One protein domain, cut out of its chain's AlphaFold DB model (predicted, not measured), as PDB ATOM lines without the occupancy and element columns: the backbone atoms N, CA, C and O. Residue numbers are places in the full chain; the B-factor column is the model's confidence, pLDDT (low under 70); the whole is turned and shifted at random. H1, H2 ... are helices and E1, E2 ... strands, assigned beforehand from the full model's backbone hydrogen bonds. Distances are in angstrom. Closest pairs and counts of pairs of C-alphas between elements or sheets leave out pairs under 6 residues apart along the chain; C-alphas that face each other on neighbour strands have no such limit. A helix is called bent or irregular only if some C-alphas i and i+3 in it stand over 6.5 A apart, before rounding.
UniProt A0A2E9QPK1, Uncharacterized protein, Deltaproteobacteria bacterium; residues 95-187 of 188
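What this domain is: This is residues 95 to 187 of the 188 residues of an uncharacterized protein of Deltaproteobacteria bacterium (UniProt A0A2E9QPK1). A helical hairpin of H1 and H2 is crossed by H5, which packs on H2 and on residues 110 to 114 of H1, while the two-stranded hairpin of E1 and E2 lies toward the other end of the domain, joined to H2 by the short H3 and to H5 by H4. H4 and H5 make a corner, and residues 95 to 102 of H1 stick out from the body. The printed part has 93 residues, with five named helices and two named strands in the order H1 H2 H3 E1 E2 H4 H5; the sheet, E1 beside E2, is antiparallel, and the class is mostly helix. The whole is compact, with a radius of gyration of the C-alphas of 14.1 A and spans of 39 by 37 by 28 A.

Where its parts are: E1 is residues 142 to 144, beginning at C-alpha 142 at (-30.701, 73.661, 29.182), and E2 is residues 154 to 156. H3, residues 138 to 141, precedes E1, and H4, residues 158 to 165, follows E2 and is 10.5 A long. H5, residues 169 to 184, measures 22.7 A and ends at C-alpha 184 at (-33.914, 79.378, 10.878). H2, residues 121 to 136, measures 22.3 A. H1, residues 95 to 116, is the longest helix at 34.0 A and begins at C-alpha 95 at (-19.841, 54.261, 22.997). H1 is neither bent nor irregular, but only just: C-alphas 99 and 102 are 6.3 A apart.

How they stand to each other: E1 and E2 form an antiparallel hairpin, their directions at 141 degrees, with N 143 and O 155 within hydrogen-bond range at 3.0 A and N 155 and O 143 at 2.8 A. H3 and H4 only just touch, with 3 pairs of C-alphas within 8 A, the closest being those of Tyr 141 and Leu 161 at 6.5 A. H4 touches residues 169 to 173 of H5, about perpendicular at 85 degrees; the closest C-alphas, of Ala 162 and Arg 169, are 5.4 A apart. H5 is the hub, touching three helices. Its residues 175 to 179 touch H2, about perpendicular at 87 degrees, with the C-alphas of Cys 127 and Arg 175 closest at 5.8 A. Residues 182 to 183 of H5 touch residues 110 to 114 of H1, about perpendicular at 90 degrees, closest at the C-alphas of Val 113 and Leu 182, 6.9 A. H1 and H2 form a helical hairpin at a shallow tilt of 15 degrees, opposite ways, and touch with the C-alphas of Leu 114 and Lys 124 closest at 6.0 A. Both strands are apart from H1 and from H5. In H2, H4 and H5 every O i to N i+4 pair is within hydrogen-bond range, in H1 15 of 18 are, and H3 is too short for such a pair.

The domain as a whole: The two C-alphas farthest apart, those of Asp 116 and Ser 147, are 38.8 A apart. The printed part has no cut and no long link; the link from E1 to E2, 9 residues, is short and the others are tight. The mean pLDDT of the printed part is 83.1, with residues 95 to 103, 149, 151 and 186 to 187 under 70.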
ATOM      1  N   GLN A  95     -18.545  53.630  22.728       39.22
ATOM      2  CA  GLN A  95     -19.841  54.261  22.997       39.22
ATOM      3  C   GLN A  95     -19.821  55.798  22.902       39.22
ATOM      4  O   GLN A  95     -20.854  56.403  22.604       39.22
ATOM      5  N   GLU A  96     -18.664  56.438  23.073       46.91
ATOM      6  CA  GLU A  96     -18.512  57.890  22.915       46.91
ATOM      7  C   GLU A  96     -18.431  58.290  21.426       46.91
ATOM      8  O   GLU A  96     -18.924  59.349  21.030       46.91
ATOM      9  N   LEU A  97     -17.921  57.412  20.555       40.00
ATOM     10  CA  LEU A  97     -17.802  57.661  19.110       40.00
ATOM     11  C   LEU A  97     -19.160  57.948  18.437       40.00
ATOM     12  O   LEU A  97     -19.252  58.839  17.591       40.00
ATOM     13  N   HIS A  98     -20.238  57.294  18.879       37.03
ATOM     14  CA  HIS A  98     -21.585  57.507  18.334       37.03
ATOM     15  C   HIS A  98     -22.302  58.764  18.864       37.03
ATOM     16  O   HIS A  98     -23.220  59.260  18.213       37.03
ATOM     17  N   THR A  99     -21.886  59.322  20.007       48.41
ATOM     18  CA  THR A  99     -22.442  60.581  20.552       48.41
ATOM     19  C   THR A  99     -21.631  61.818  20.160       48.41
ATOM     20  O   THR A  99     -22.166  62.931  20.178       48.41
ATOM     21  N   HIS A 100     -20.366  61.648  19.766       51.06
ATOM     22  CA  HIS A 100     -19.502  62.733  19.294       51.06
ATOM     23  C   HIS A 100     -19.686  63.078  17.814       51.06
ATOM     24  O   HIS A 100     -19.600  64.260  17.469       51.06
ATOM     25  N   TRP A 101     -20.007  62.094  16.966       46.69
ATOM     26  CA  TRP A 101     -20.230  62.309  15.532       46.69
ATOM     27  C   TRP A 101     -21.289  63.392  15.232       46.69
ATOM     28  O   TRP A 101     -20.975  64.348  14.518       46.69
ATOM     29  N   PRO A 102     -22.479  63.389  15.877       65.38
ATOM     30  CA  PRO A 102     -23.487  64.421  15.637       65.38
ATOM     31  C   PRO A 102     -23.046  65.817  16.098       65.38
ATOM     32  O   PRO A 102     -23.521  66.817  15.577       65.38
ATOM     33  N   ARG A 103     -22.148  65.920  17.090       69.31
ATOM     34  CA  ARG A 103     -21.704  67.217  17.637       69.31
ATOM     35  C   ARG A 103     -20.680  67.904  16.741       69.31
ATOM     36  O   ARG A 103     -20.714  69.127  16.639       69.31
ATOM     37  N   GLN A 104     -19.781  67.135  16.122       72.69
ATOM     38  CA  GLN A 104     -18.768  67.664  15.203       72.69
ATOM     39  C   GLN A 104     -19.381  68.114  13.876       72.69
ATOM     40  O   GLN A 104     -19.031  69.179  13.369       72.69
ATOM     41  N   GLU A 105     -20.333  67.354  13.336       78.62
ATOM     42  CA  GLU A 105     -21.072  67.781  12.144       78.62
ATOM     43  C   GLU A 105     -21.864  69.061  12.431       78.62
ATOM     44  O   GLU A 105     -21.737  70.048  11.709       78.62
ATOM     45  N   LEU A 106     -22.598  69.101  13.549       79.69
ATOM     46  CA  LEU A 106     -23.436  70.246  13.909       79.69
ATOM     47  C   LEU A 106     -22.620  71.514  14.218       79.69
ATOM     48  O   LEU A 106     -23.056  72.618  13.885       79.69
ATOM     49  N   SER A 107     -21.430  71.383  14.817       82.69
ATOM     50  CA  SER A 107     -20.521  72.519  15.016       82.69
ATOM     51  C   SER A 107     -19.955  73.033  13.694       82.69
ATOM     52  O   SER A 107     -19.904  74.246  13.490       82.69
ATOM     53  N   THR A 108     -19.604  72.133  12.773       84.88
ATOM     54  CA  THR A 108     -19.080  72.483  11.447       84.88
ATOM     55  C   THR A 108     -20.139  73.197  10.608       84.88
ATOM     56  O   THR A 108     -19.877  74.273  10.071       84.88
ATOM     57  N   THR A 109     -21.367  72.669  10.565       85.38
ATOM     58  CA  THR A 109     -22.494  73.321   9.884       85.38
ATOM     59  C   THR A 109     -22.765  74.704  10.470       85.38
ATOM     60  O   THR A 109     -22.955  75.669   9.733       85.38
ATOM     61  N   PHE A 110     -22.737  74.846  11.797       88.06
ATOM     62  CA  PHE A 110     -22.965  76.146  12.423       88.06
ATOM     63  C   PHE A 110     -21.847  77.158  12.123       88.06
ATOM     64  O   PHE A 110     -22.129  78.338  11.913       88.06
ATOM     65  N   GLN A 111     -20.590  76.714  12.056       88.75
ATOM     66  CA  GLN A 111     -19.469  77.565  11.650       88.75
ATOM     67  C   GLN A 111     -19.610  78.062  10.208       88.75
ATOM     68  O   GLN A 111     -19.365  79.240   9.960       88.75
ATOM     69  N   GLN A 112     -20.050  77.207   9.281       86.94
ATOM     70  CA  GLN A 112     -20.330  77.603   7.894       86.94
ATOM     71  C   GLN A 112     -21.433  78.667   7.834       86.94
ATOM     72  O   GLN A 112     -21.258  79.722   7.236       86.94
ATOM     73  N   VAL A 113     -22.523  78.459   8.573       88.56
ATOM     74  CA  VAL A 113     -23.635  79.419   8.647       88.56
ATOM     75  C   VAL A 113     -23.188  80.759   9.231       88.56
ATOM     76  O   VAL A 113     -23.612  81.820   8.776       88.56
ATOM     77  N   LEU A 114     -22.306  80.738  10.232       89.00
ATOM     78  CA  LEU A 114     -21.699  81.956  10.758       89.00
ATOM     79  C   LEU A 114     -20.761  82.620   9.749       89.00
ATOM     80  O   LEU A 114     -20.712  83.850   9.712       89.00
ATOM     81  N   ALA A 115     -20.021  81.854   8.946       87.62
ATOM     82  CA  ALA A 115     -19.160  82.399   7.901       87.62
ATOM     83  C   ALA A 115     -19.985  83.202   6.885       87.62
ATOM     84  O   ALA A 115     -19.650  84.362   6.635       87.62
ATOM     85  N   ASP A 116     -21.121  82.654   6.451       87.06
ATOM     86  CA  ASP A 116     -22.016  83.261   5.455       87.06
ATOM     87  C   ASP A 116     -22.907  84.383   6.020       87.06
ATOM     88  O   ASP A 116     -23.447  85.209   5.282       87.06
ATOM     89  N   ALA A 117     -23.053  84.465   7.345       89.25
ATOM     90  CA  ALA A 117     -23.841  85.510   7.987       89.25
ATOM     91  C   ALA A 117     -23.233  86.912   7.789       89.25
ATOM     92  O   ALA A 117     -22.027  87.115   7.943       89.25
ATOM     93  N   SER A 118     -24.079  87.930   7.602       89.19
ATOM     94  CA  SER A 118     -23.688  89.351   7.488       89.19
ATOM     95  C   SER A 118     -23.284  90.015   8.817       89.19
ATOM     96  O   SER A 118     -23.357  91.232   8.984       89.19
ATOM     97  N   GLU A 119     -22.863  89.212   9.789       89.94
ATOM     98  CA  GLU A 119     -22.550  89.643  11.146       89.94
ATOM     99  C   GLU A 119     -21.126  90.173  11.291       89.94
ATOM    100  O   GLU A 119     -20.210  89.782  10.570       89.94
ATOM    101  N   THR A 120     -20.904  91.020  12.295       92.69
ATOM    102  CA  THR A 120     -19.537  91.430  12.647       92.69
ATOM    103  C   THR A 120     -18.745  90.251  13.216       92.69
ATOM    104  O   THR A 120     -19.305  89.373  13.877       92.69
ATOM    105  N   ALA A 121     -17.422  90.254  13.024       89.00
ATOM    106  CA  ALA A 121     -16.538  89.194  13.517       89.00
ATOM    107  C   ALA A 121     -16.688  88.942  15.031       89.00
ATOM    108  O   ALA A 121     -16.724  87.795  15.467       89.00
ATOM    109  N   SER A 122     -16.862  90.005  15.828       90.44
ATOM    110  CA  SER A 122     -17.087  89.888  17.275       90.44
ATOM    111  C   SER A 122     -18.398  89.171  17.610       90.44
ATOM    112  O   SER A 122     -18.422  88.329  18.505       90.44
ATOM    113  N   ILE A 123     -19.484  89.459  16.885       90.31
ATOM    114  CA  ILE A 123     -20.765  88.777  17.106       90.31
ATOM    115  C   ILE A 123     -20.676  87.316  16.661       90.31
ATOM    116  O   ILE A 123     -21.211  86.451  17.351       90.31
ATOM    117  N   LYS A 124     -19.976  87.030  15.555       89.94
ATOM    118  CA  LYS A 124     -19.746  85.654  15.094       89.94
ATOM    119  C   LYS A 124     -18.990  84.828  16.136       89.94
ATOM    120  O   LYS A 124     -19.443  83.738  16.467       89.94
ATOM    121  N   ALA A 125     -17.904  85.375  16.685       89.88
ATOM    122  CA  ALA A 125     -17.123  84.731  17.741       89.88
ATOM    123  C   ALA A 125     -17.971  84.475  18.996       89.88
ATOM    124  O   ALA A 125     -18.055  83.340  19.452       89.88
ATOM    125  N   ASP A 126     -18.702  85.487  19.477       93.81
ATOM    126  CA  ASP A 126     -19.616  85.314  20.611       93.81
ATOM    127  C   ASP A 126     -20.664  84.208  20.326       93.81
ATOM    128  O   ASP A 126     -20.920  83.334  21.150       93.81
ATOM    129  N   CYS A 127     -21.312  84.223  19.160       92.94
ATOM    130  CA  CYS A 127     -22.310  83.207  18.814       92.94
ATOM    131  C   CYS A 127     -21.704  81.800  18.773       92.94
ATOM    132  O   CYS A 127     -22.348  80.858  19.235       92.94
ATOM    133  N   LEU A 128     -20.481  81.664  18.256       90.75
ATOM    134  CA  LEU A 128     -19.756  80.399  18.225       90.75
ATOM    135  C   LEU A 128     -19.429  79.909  19.638       90.75
ATOM    136  O   LEU A 128     -19.761  78.773  19.963       90.75
ATOM    137  N   ASP A 129     -18.865  80.762  20.493       91.56
ATOM    138  CA  ASP A 129     -18.515  80.414  21.877       91.56
ATOM    139  C   ASP A 129     -19.743  79.944  22.661       91.56
ATOM    140  O   ASP A 129     -19.726  78.905  23.327       91.56
ATOM    141  N   LEU A 130     -20.851  80.680  22.534       93.12
ATOM    142  CA  LEU A 130     -22.114  80.327  23.170       93.12
ATOM    143  C   LEU A 130     -22.660  78.991  22.648       93.12
ATOM    144  O   LEU A 130     -23.136  78.173  23.434       93.12
ATOM    145  N   PHE A 131     -22.603  78.763  21.337       91.62
ATOM    146  CA  PHE A 131     -23.093  77.530  20.727       91.62
ATOM    147  C   PHE A 131     -22.255  76.317  21.138       91.62
ATOM    148  O   PHE A 131     -22.805  75.303  21.565       91.62
ATOM    149  N   MET A 132     -20.928  76.444  21.106       88.94
ATOM    150  CA  MET A 132     -20.011  75.388  21.535       88.94
ATOM    151  C   MET A 132     -20.205  75.043  23.011       88.94
ATOM    152  O   MET A 132     -20.236  73.866  23.367       88.94
ATOM    153  N   LEU A 133     -20.426  76.047  23.864       88.75
ATOM    154  CA  LEU A 133     -20.718  75.827  25.278       88.75
ATOM    155  C   LEU A 133     -22.026  75.042  25.489       88.75
ATOM    156  O   LEU A 133     -22.089  74.155  26.345       88.75
ATOM    157  N   LEU A 134     -23.065  75.347  24.703       89.12
ATOM    158  CA  LEU A 134     -24.343  74.630  24.743       89.12
ATOM    159  C   LEU A 134     -24.204  73.172  24.290       89.12
ATOM    160  O   LEU A 134     -24.819  72.300  24.901       89.12
ATOM    161  N   LEU A 135     -23.391  72.902  23.265       86.94
ATOM    162  CA  LEU A 135     -23.132  71.540  22.782       86.94
ATOM    163  C   LEU A 135     -22.265  70.721  23.739       86.94
ATOM    164  O   LEU A 135     -22.473  69.515  23.874       86.94
ATOM    165  N   ALA A 136     -21.299  71.361  24.400       83.62
ATOM    166  CA  ALA A 136     -20.409  70.691  25.338       83.62
ATOM    167  C   ALA A 136     -21.161  70.206  26.587       83.62
ATOM    168  O   ALA A 136     -20.953  69.078  27.037       83.62
ATOM    169  N   HIS A 137     -22.059  71.036  27.134       85.19
ATOM    170  CA  HIS A 137     -22.735  70.753  28.404       85.19
ATOM    171  C   HIS A 137     -24.240  71.090  28.384       85.19
ATOM    172  O   HIS A 137     -24.698  71.917  29.186       85.19
ATOM    173  N   PRO A 138     -25.047  70.442  27.521       84.25
ATOM    174  CA  PRO A 138     -26.470  70.756  27.369       84.25
ATOM    175  C   PRO A 138     -27.245  70.608  28.686       84.25
ATOM    176  O   PRO A 138     -27.980  71.517  29.059       84.25
ATOM    177  N   GLU A 139     -26.982  69.555  29.464       84.25
ATOM    178  CA  GLU A 139     -27.600  69.293  30.780       84.25
ATOM    179  C   GLU A 139     -27.373  70.424  31.804       84.25
ATOM    180  O   GLU A 139     -28.155  70.651  32.733       84.25
ATOM    181  N   THR A 140     -26.275  71.173  31.654       84.12
ATOM    182  CA  THR A 140     -25.932  72.263  32.577       84.12
ATOM    183  C   THR A 140     -26.694  73.541  32.252       84.12
ATOM    184  O   THR A 140     -27.080  74.279  33.173       84.12
ATOM    185  N   TYR A 141     -26.893  73.804  30.960       89.56
ATOM    186  CA  TYR A 141     -27.349  75.090  30.438       89.56
ATOM    187  C   TYR A 141     -28.765  75.061  29.866       89.56
ATOM    188  O   TYR A 141     -29.366  76.120  29.700       89.56
ATOM    189  N   ILE A 142     -29.333  73.882  29.640       87.88
ATOM    190  CA  ILE A 142     -30.701  73.661  29.182       87.88
ATOM    191  C   ILE A 142     -31.407  72.853  30.272       87.88
ATOM    192  O   ILE A 142     -30.812  71.992  30.908       87.88
ATOM    193  N   ARG A 143     -32.656  73.189  30.583       86.25
ATOM    194  CA  ARG A 143     -33.474  72.407  31.521       86.25
ATOM    195  C   ARG A 143     -34.931  72.442  31.122       86.25
ATOM    196  O   ARG A 143     -35.357  73.382  30.462       86.25
ATOM    197  N   ILE A 144     -35.703  71.497  31.632       78.69
ATOM    198  CA  ILE A 144     -37.158  71.526  31.529       78.69
ATOM    199  C   ILE A 144     -37.721  72.515  32.558       78.69
ATOM    200  O   ILE A 144     -37.301  72.552  33.723       78.69
ATOM    201  N   ARG A 145     -38.654  73.367  32.132       75.88
ATOM    202  CA  ARG A 145     -39.357  74.298  33.015       75.88
ATOM    203  C   ARG A 145     -40.335  73.526  33.901       75.88
ATOM    204  O   ARG A 145     -41.190  72.807  33.409       75.88
ATOM    205  N   VAL A 146     -40.229  73.705  35.216       77.38
ATOM    206  CA  VAL A 146     -40.994  72.909  36.199       77.38
ATOM    207  C   VAL A 146     -42.362  73.524  36.535       77.38
ATOM    208  O   VAL A 146     -43.245  72.840  37.035       77.38
ATOM    209  N   SER A 147     -42.557  74.820  36.282       72.00
ATOM    210  CA  SER A 147     -43.759  75.551  36.698       72.00
ATOM    211  C   SER A 147     -44.080  76.719  35.768       72.00
ATOM    212  O   SER A 147     -43.163  77.346  35.230       72.00
ATOM    213  N   GLY A 148     -45.363  77.075  35.683       78.75
ATOM    214  CA  GLY A 148     -45.877  78.181  34.870       78.75
ATOM    215  C   GLY A 148     -46.620  77.698  33.619       78.75
ATOM    216  O   GLY A 148     -46.731  76.493  33.416       78.75
ATOM    217  N   PRO A 149     -47.125  78.624  32.785       68.06
ATOM    218  CA  PRO A 149     -47.904  78.277  31.591       68.06
ATOM    219  C   PRO A 149     -47.105  77.475  30.549       68.06
ATOM    220  O   PRO A 149     -47.690  76.690  29.820       68.06
ATOM    221  N   GLU A 150     -45.776  77.618  30.523       74.50
ATOM    222  CA  GLU A 150     -44.868  76.875  29.624       74.50
ATOM    223  C   GLU A 150     -44.100  75.775  30.392       74.50
ATOM    224  O   GLU A 150     -42.905  75.556  30.186       74.50
ATOM    225  N   ALA A 151     -44.723  75.156  31.401       67.50
ATOM    226  CA  ALA A 151     -44.122  74.014  32.094       67.50
ATOM    227  C   ALA A 151     -43.975  72.822  31.130       67.50
ATOM    228  O   ALA A 151     -44.843  72.579  30.300       67.50
ATOM    229  N   GLY A 152     -42.873  72.079  31.243       71.88
ATOM    230  CA  GLY A 152     -42.518  71.000  30.316       71.88
ATOM    231  C   GLY A 152     -41.631  71.438  29.146       71.88
ATOM    232  O   GLY A 152     -41.000  70.590  28.522       71.88
ATOM    233  N   GLU A 153     -41.492  72.741  28.887       77.31
ATOM    234  CA  GLU A 153     -40.640  73.229  27.800       77.31
ATOM    235  C   GLU A 153     -39.157  73.320  28.180       77.31
ATOM    236  O   GLU A 153     -38.794  73.610  29.327       77.31
ATOM    237  N   TYR A 154     -38.285  73.127  27.188       81.50
ATOM    238  CA  TYR A 154     -36.852  73.354  27.330       81.50
ATOM    239  C   TYR A 154     -36.539  74.849  27.394       81.50
ATOM    240  O   TYR A 154     -36.846  75.619  26.486       81.50
ATOM    241  N   VAL A 155     -35.857  75.257  28.460       86.44
ATOM    242  CA  VAL A 155     -35.458  76.642  28.703       86.44
ATOM    243  C   VAL A 155     -33.958  76.752  28.950       86.44
ATOM    244  O   VAL A 155     -33.361  75.970  29.695       86.44
ATOM    245  N   PHE A 156     -33.350  77.787  28.368       91.00
ATOM    246  CA  PHE A 156     -31.950  78.120  28.616       91.00
ATOM    247  C   PHE A 156     -31.768  78.741  30.002       91.00
ATOM    248  O   PHE A 156     -32.472  79.670  30.411       91.00
ATOM    249  N   GLN A 157     -30.762  78.269  30.725       90.31
ATOM    250  CA  GLN A 157     -30.340  78.802  32.013       90.31
ATOM    251  C   GLN A 157     -29.431  80.020  31.790       90.31
ATOM    252  O   GLN A 157     -28.236  79.974  32.071       90.31
ATOM    253  N   ALA A 158     -30.011  81.124  31.300       91.25
ATOM    254  CA  ALA A 158     -29.287  82.335  30.888       91.25
ATOM    255  C   ALA A 158     -28.335  82.895  31.960       91.25
ATOM    256  O   ALA A 158     -27.273  83.405  31.627       91.25
ATOM    257  N   SER A 159     -28.674  82.759  33.247       91.62
ATOM    258  CA  SER A 159     -27.779  83.139  34.348       91.62
ATOM    259  C   SER A 159     -26.486  82.323  34.364       91.62
ATOM    260  O   SER A 159     -25.420  82.895  34.508       91.62
ATOM    261  N   LYS A 160     -26.568  80.999  34.176       90.88
ATOM    262  CA  LYS A 160     -25.384  80.130  34.163       90.88
ATOM    263  C   LYS A 160     -24.527  80.360  32.923       90.88
ATOM    264  O   LYS A 160     -23.310  80.321  33.018       90.88
ATOM    265  N   LEU A 161     -25.167  80.599  31.776       93.38
ATOM    266  CA  LEU A 161     -24.476  80.955  30.535       93.38
ATOM    267  C   LEU A 161     -23.724  82.284  30.682       93.38
ATOM    268  O   LEU A 161     -22.572  82.385  30.278       93.38
ATOM    269  N   ALA A 162     -24.362  83.280  31.304       92.69
ATOM    270  CA  ALA A 162     -23.751  84.570  31.604       92.69
ATOM    271  C   ALA A 162     -22.518  84.410  32.508       92.69
ATOM    272  O   ALA A 162     -21.458  84.933  32.177       92.69
ATOM    273  N   ASP A 163     -22.640  83.631  33.586       92.31
ATOM    274  CA  ASP A 163     -21.535  83.365  34.510       92.31
ATOM    275  C   ASP A 163     -20.373  82.619  33.823       92.31
ATOM    276  O   ASP A 163     -19.214  82.961  34.044       92.31
ATOM    277  N   ALA A 164     -20.667  81.625  32.977       89.75
ATOM    278  CA  ALA A 164     -19.654  80.815  32.294       89.75
ATOM    279  C   ALA A 164     -18.878  81.590  31.216       89.75
ATOM    280  O   ALA A 164     -17.688  81.355  31.033       89.75
ATOM    281  N   LEU A 165     -19.543  82.514  30.516       92.19
ATOM    282  CA  LEU A 165     -18.949  83.305  29.433       92.19
ATOM    283  C   LEU A 165     -18.429  84.674  29.905       92.19
ATOM    284  O   LEU A 165     -17.865  85.425  29.113       92.19
ATOM    285  N   GLY A 166     -18.641  85.035  31.176       92.94
ATOM    286  CA  GLY A 166     -18.315  86.367  31.698       92.94
ATOM    287  C   GLY A 166     -19.159  87.482  31.069       92.94
ATOM    288  O   GLY A 166     -18.692  88.606  30.890       92.94
ATOM    289  N   TRP A 167     -20.394  87.176  30.667       96.44
ATOM    290  CA  TRP A 167     -21.281  88.097  29.952       96.44
ATOM    291  C   TRP A 167     -22.419  88.608  30.829       96.44
ATOM    292  O   TRP A 167     -22.775  88.026  31.847       96.44
ATOM    293  N   THR A 168     -23.077  89.681  30.387       95.75
ATOM    294  CA  THR A 168     -24.367  90.071  30.966       95.75
ATOM    295  C   THR A 168     -25.480  89.156  30.451       95.75
ATOM    296  O   THR A 168     -25.446  88.684  29.311       95.75
ATOM    297  N   ARG A 169     -26.540  88.957  31.249       94.38
ATOM    298  CA  ARG A 169     -27.725  88.192  30.806       94.38
ATOM    299  C   ARG A 169     -28.333  88.757  29.523       94.38
ATOM    300  O   ARG A 169     -28.766  87.988  28.674       94.38
ATOM    301  N   ARG A 170     -28.335  90.087  29.369       95.69
ATOM    302  CA  ARG A 170     -28.796  90.763  28.149       95.69
ATOM    303  C   ARG A 170     -27.998  90.302  26.930       95.69
ATOM    304  O   ARG A 170     -28.605  89.848  25.970       95.69
ATOM    305  N   LYS A 171     -26.660  90.318  27.013       95.69
ATOM    306  CA  LYS A 171     -25.788  89.837  25.931       95.69
ATOM    307  C   LYS A 171     -26.077  88.371  25.590       95.69
ATOM    308  O   LYS A 171     -26.194  88.042  24.416       95.69
ATOM    309  N   VAL A 172     -26.269  87.507  26.592       95.75
ATOM    310  CA  VAL A 172     -26.648  86.099  26.365       95.75
ATOM    311  C   VAL A 172     -27.969  85.988  25.602       95.75
ATOM    312  O   VAL A 172     -28.031  85.268  24.611       95.75
ATOM    313  N   TYR A 173     -29.017  86.706  26.018       95.06
ATOM    314  CA  TYR A 173     -30.302  86.693  25.311       95.06
ATOM    315  C   TYR A 173     -30.181  87.201  23.873       95.06
ATOM    316  O   TYR A 173     -30.733  86.578  22.966       95.06
ATOM    317  N   ASP A 174     -29.433  88.283  23.658       95.56
ATOM    318  CA  ASP A 174     -29.206  88.848  22.329       95.56
ATOM    319  C   ASP A 174     -28.492  87.837  21.414       95.56
ATOM    320  O   ASP A 174     -28.917  87.620  20.278       95.56
ATOM    321  N   ARG A 175     -27.459  87.145  21.919       95.50
ATOM    322  CA  ARG A 175     -26.738  86.103  21.167       95.50
ATOM    323  C   ARG A 175     -27.590  84.858  20.929       95.50
ATOM    324  O   ARG A 175     -27.642  84.387  19.800       95.50
ATOM    325  N   LEU A 176     -28.348  84.377  21.919       94.12
ATOM    326  CA  LEU A 176     -29.301  83.268  21.739       94.12
ATOM    327  C   LEU A 176     -30.353  83.588  20.667       94.12
ATOM    328  O   LEU A 176     -30.671  82.743  19.829       94.12
ATOM    329  N   LYS A 177     -30.889  84.816  20.670       92.94
ATOM    330  CA  LYS A 177     -31.828  85.282  19.641       92.94
ATOM    331  C   LYS A 177     -31.179  85.258  18.260       92.94
ATOM    332  O   LYS A 177     -31.830  84.853  17.299       92.94
ATOM    333  N   ARG A 178     -29.911  85.659  18.165       92.00
ATOM    334  CA  ARG A 178     -29.185  85.690  16.898       92.00
ATOM    335  C   ARG A 178     -28.863  84.296  16.370       92.00
ATOM    336  O   ARG A 178     -29.167  84.024  15.216       92.00
ATOM    337  N   ILE A 179     -28.400  83.391  17.232       91.38
ATOM    338  CA  ILE A 179     -28.232  81.964  16.912       91.38
ATOM    339  C   ILE A 179     -29.545  81.388  16.367       91.38
ATOM    340  O   ILE A 179     -29.556  80.767  15.312       91.38
ATOM    341  N   ARG A 180     -30.680  81.651  17.030       90.19
ATOM    342  CA  ARG A 180     -31.994  81.188  16.557       90.19
ATOM    343  C   ARG A 180     -32.345  81.717  15.161       90.19
ATOM    344  O   ARG A 180     -32.936  80.980  14.381       90.19
ATOM    345  N   GLN A 181     -32.035  82.977  14.858       89.25
ATOM    346  CA  GLN A 181     -32.279  83.549  13.529       89.25
ATOM    347  C   GLN A 181     -31.418  82.870  12.461       89.25
ATOM    348  O   GLN A 181     -31.952  82.480  11.430       89.25
ATOM    349  N   LEU A 182     -30.130  82.676  12.748       87.12
ATOM    350  CA  LEU A 182     -29.184  82.007  11.853       87.12
ATOM    351  C   LEU A 182     -29.572  80.552  11.578       87.12
ATOM    352  O   LEU A 182     -29.491  80.090  10.450       87.12
ATOM    353  N   LEU A 183     -30.048  79.828  12.592       84.06
ATOM    354  CA  LEU A 183     -30.491  78.445  12.406       84.06
ATOM    355  C   LEU A 183     -31.789  78.346  11.591       84.06
ATOM    356  O   LEU A 183     -31.979  77.382  10.858       84.06
ATOM    357  N   ARG A 184     -32.679  79.342  11.681       81.19
ATOM    358  CA  ARG A 184     -33.914  79.378  10.878       81.19
ATOM    359  C   ARG A 184     -33.647  79.636   9.398       81.19
ATOM    360  O   ARG A 184     -34.364  79.080   8.577       81.19
ATOM    361  N   SER A 185     -32.623  80.421   9.058       76.25
ATOM    362  CA  SER A 185     -32.250  80.651   7.654       76.25
ATOM    363  C   SER A 185     -31.674  79.417   6.957       76.25
ATOM    364  O   SER A 185     -31.585  79.422   5.744       76.25
ATOM    365  N   ILE A 186     -31.308  78.363   7.696       69.62
ATOM    366  CA  ILE A 186     -30.869  77.078   7.118       69.62
ATOM    367  C   ILE A 186     -32.069  76.244   6.646       69.62
ATOM    368  O   ILE A 186     -31.935  75.390   5.779       69.62
ATOM    369  N   GLN A 187     -33.246  76.454   7.245       56.75
ATOM    370  CA  GLN A 187     -34.459  75.674   6.971       56.75
ATOM    371  C   GLN A 187     -35.346  76.284   5.871       56.75
ATOM    372  O   GLN A 187     -36.429  75.758   5.622       56.75
TER     373      GLN A 187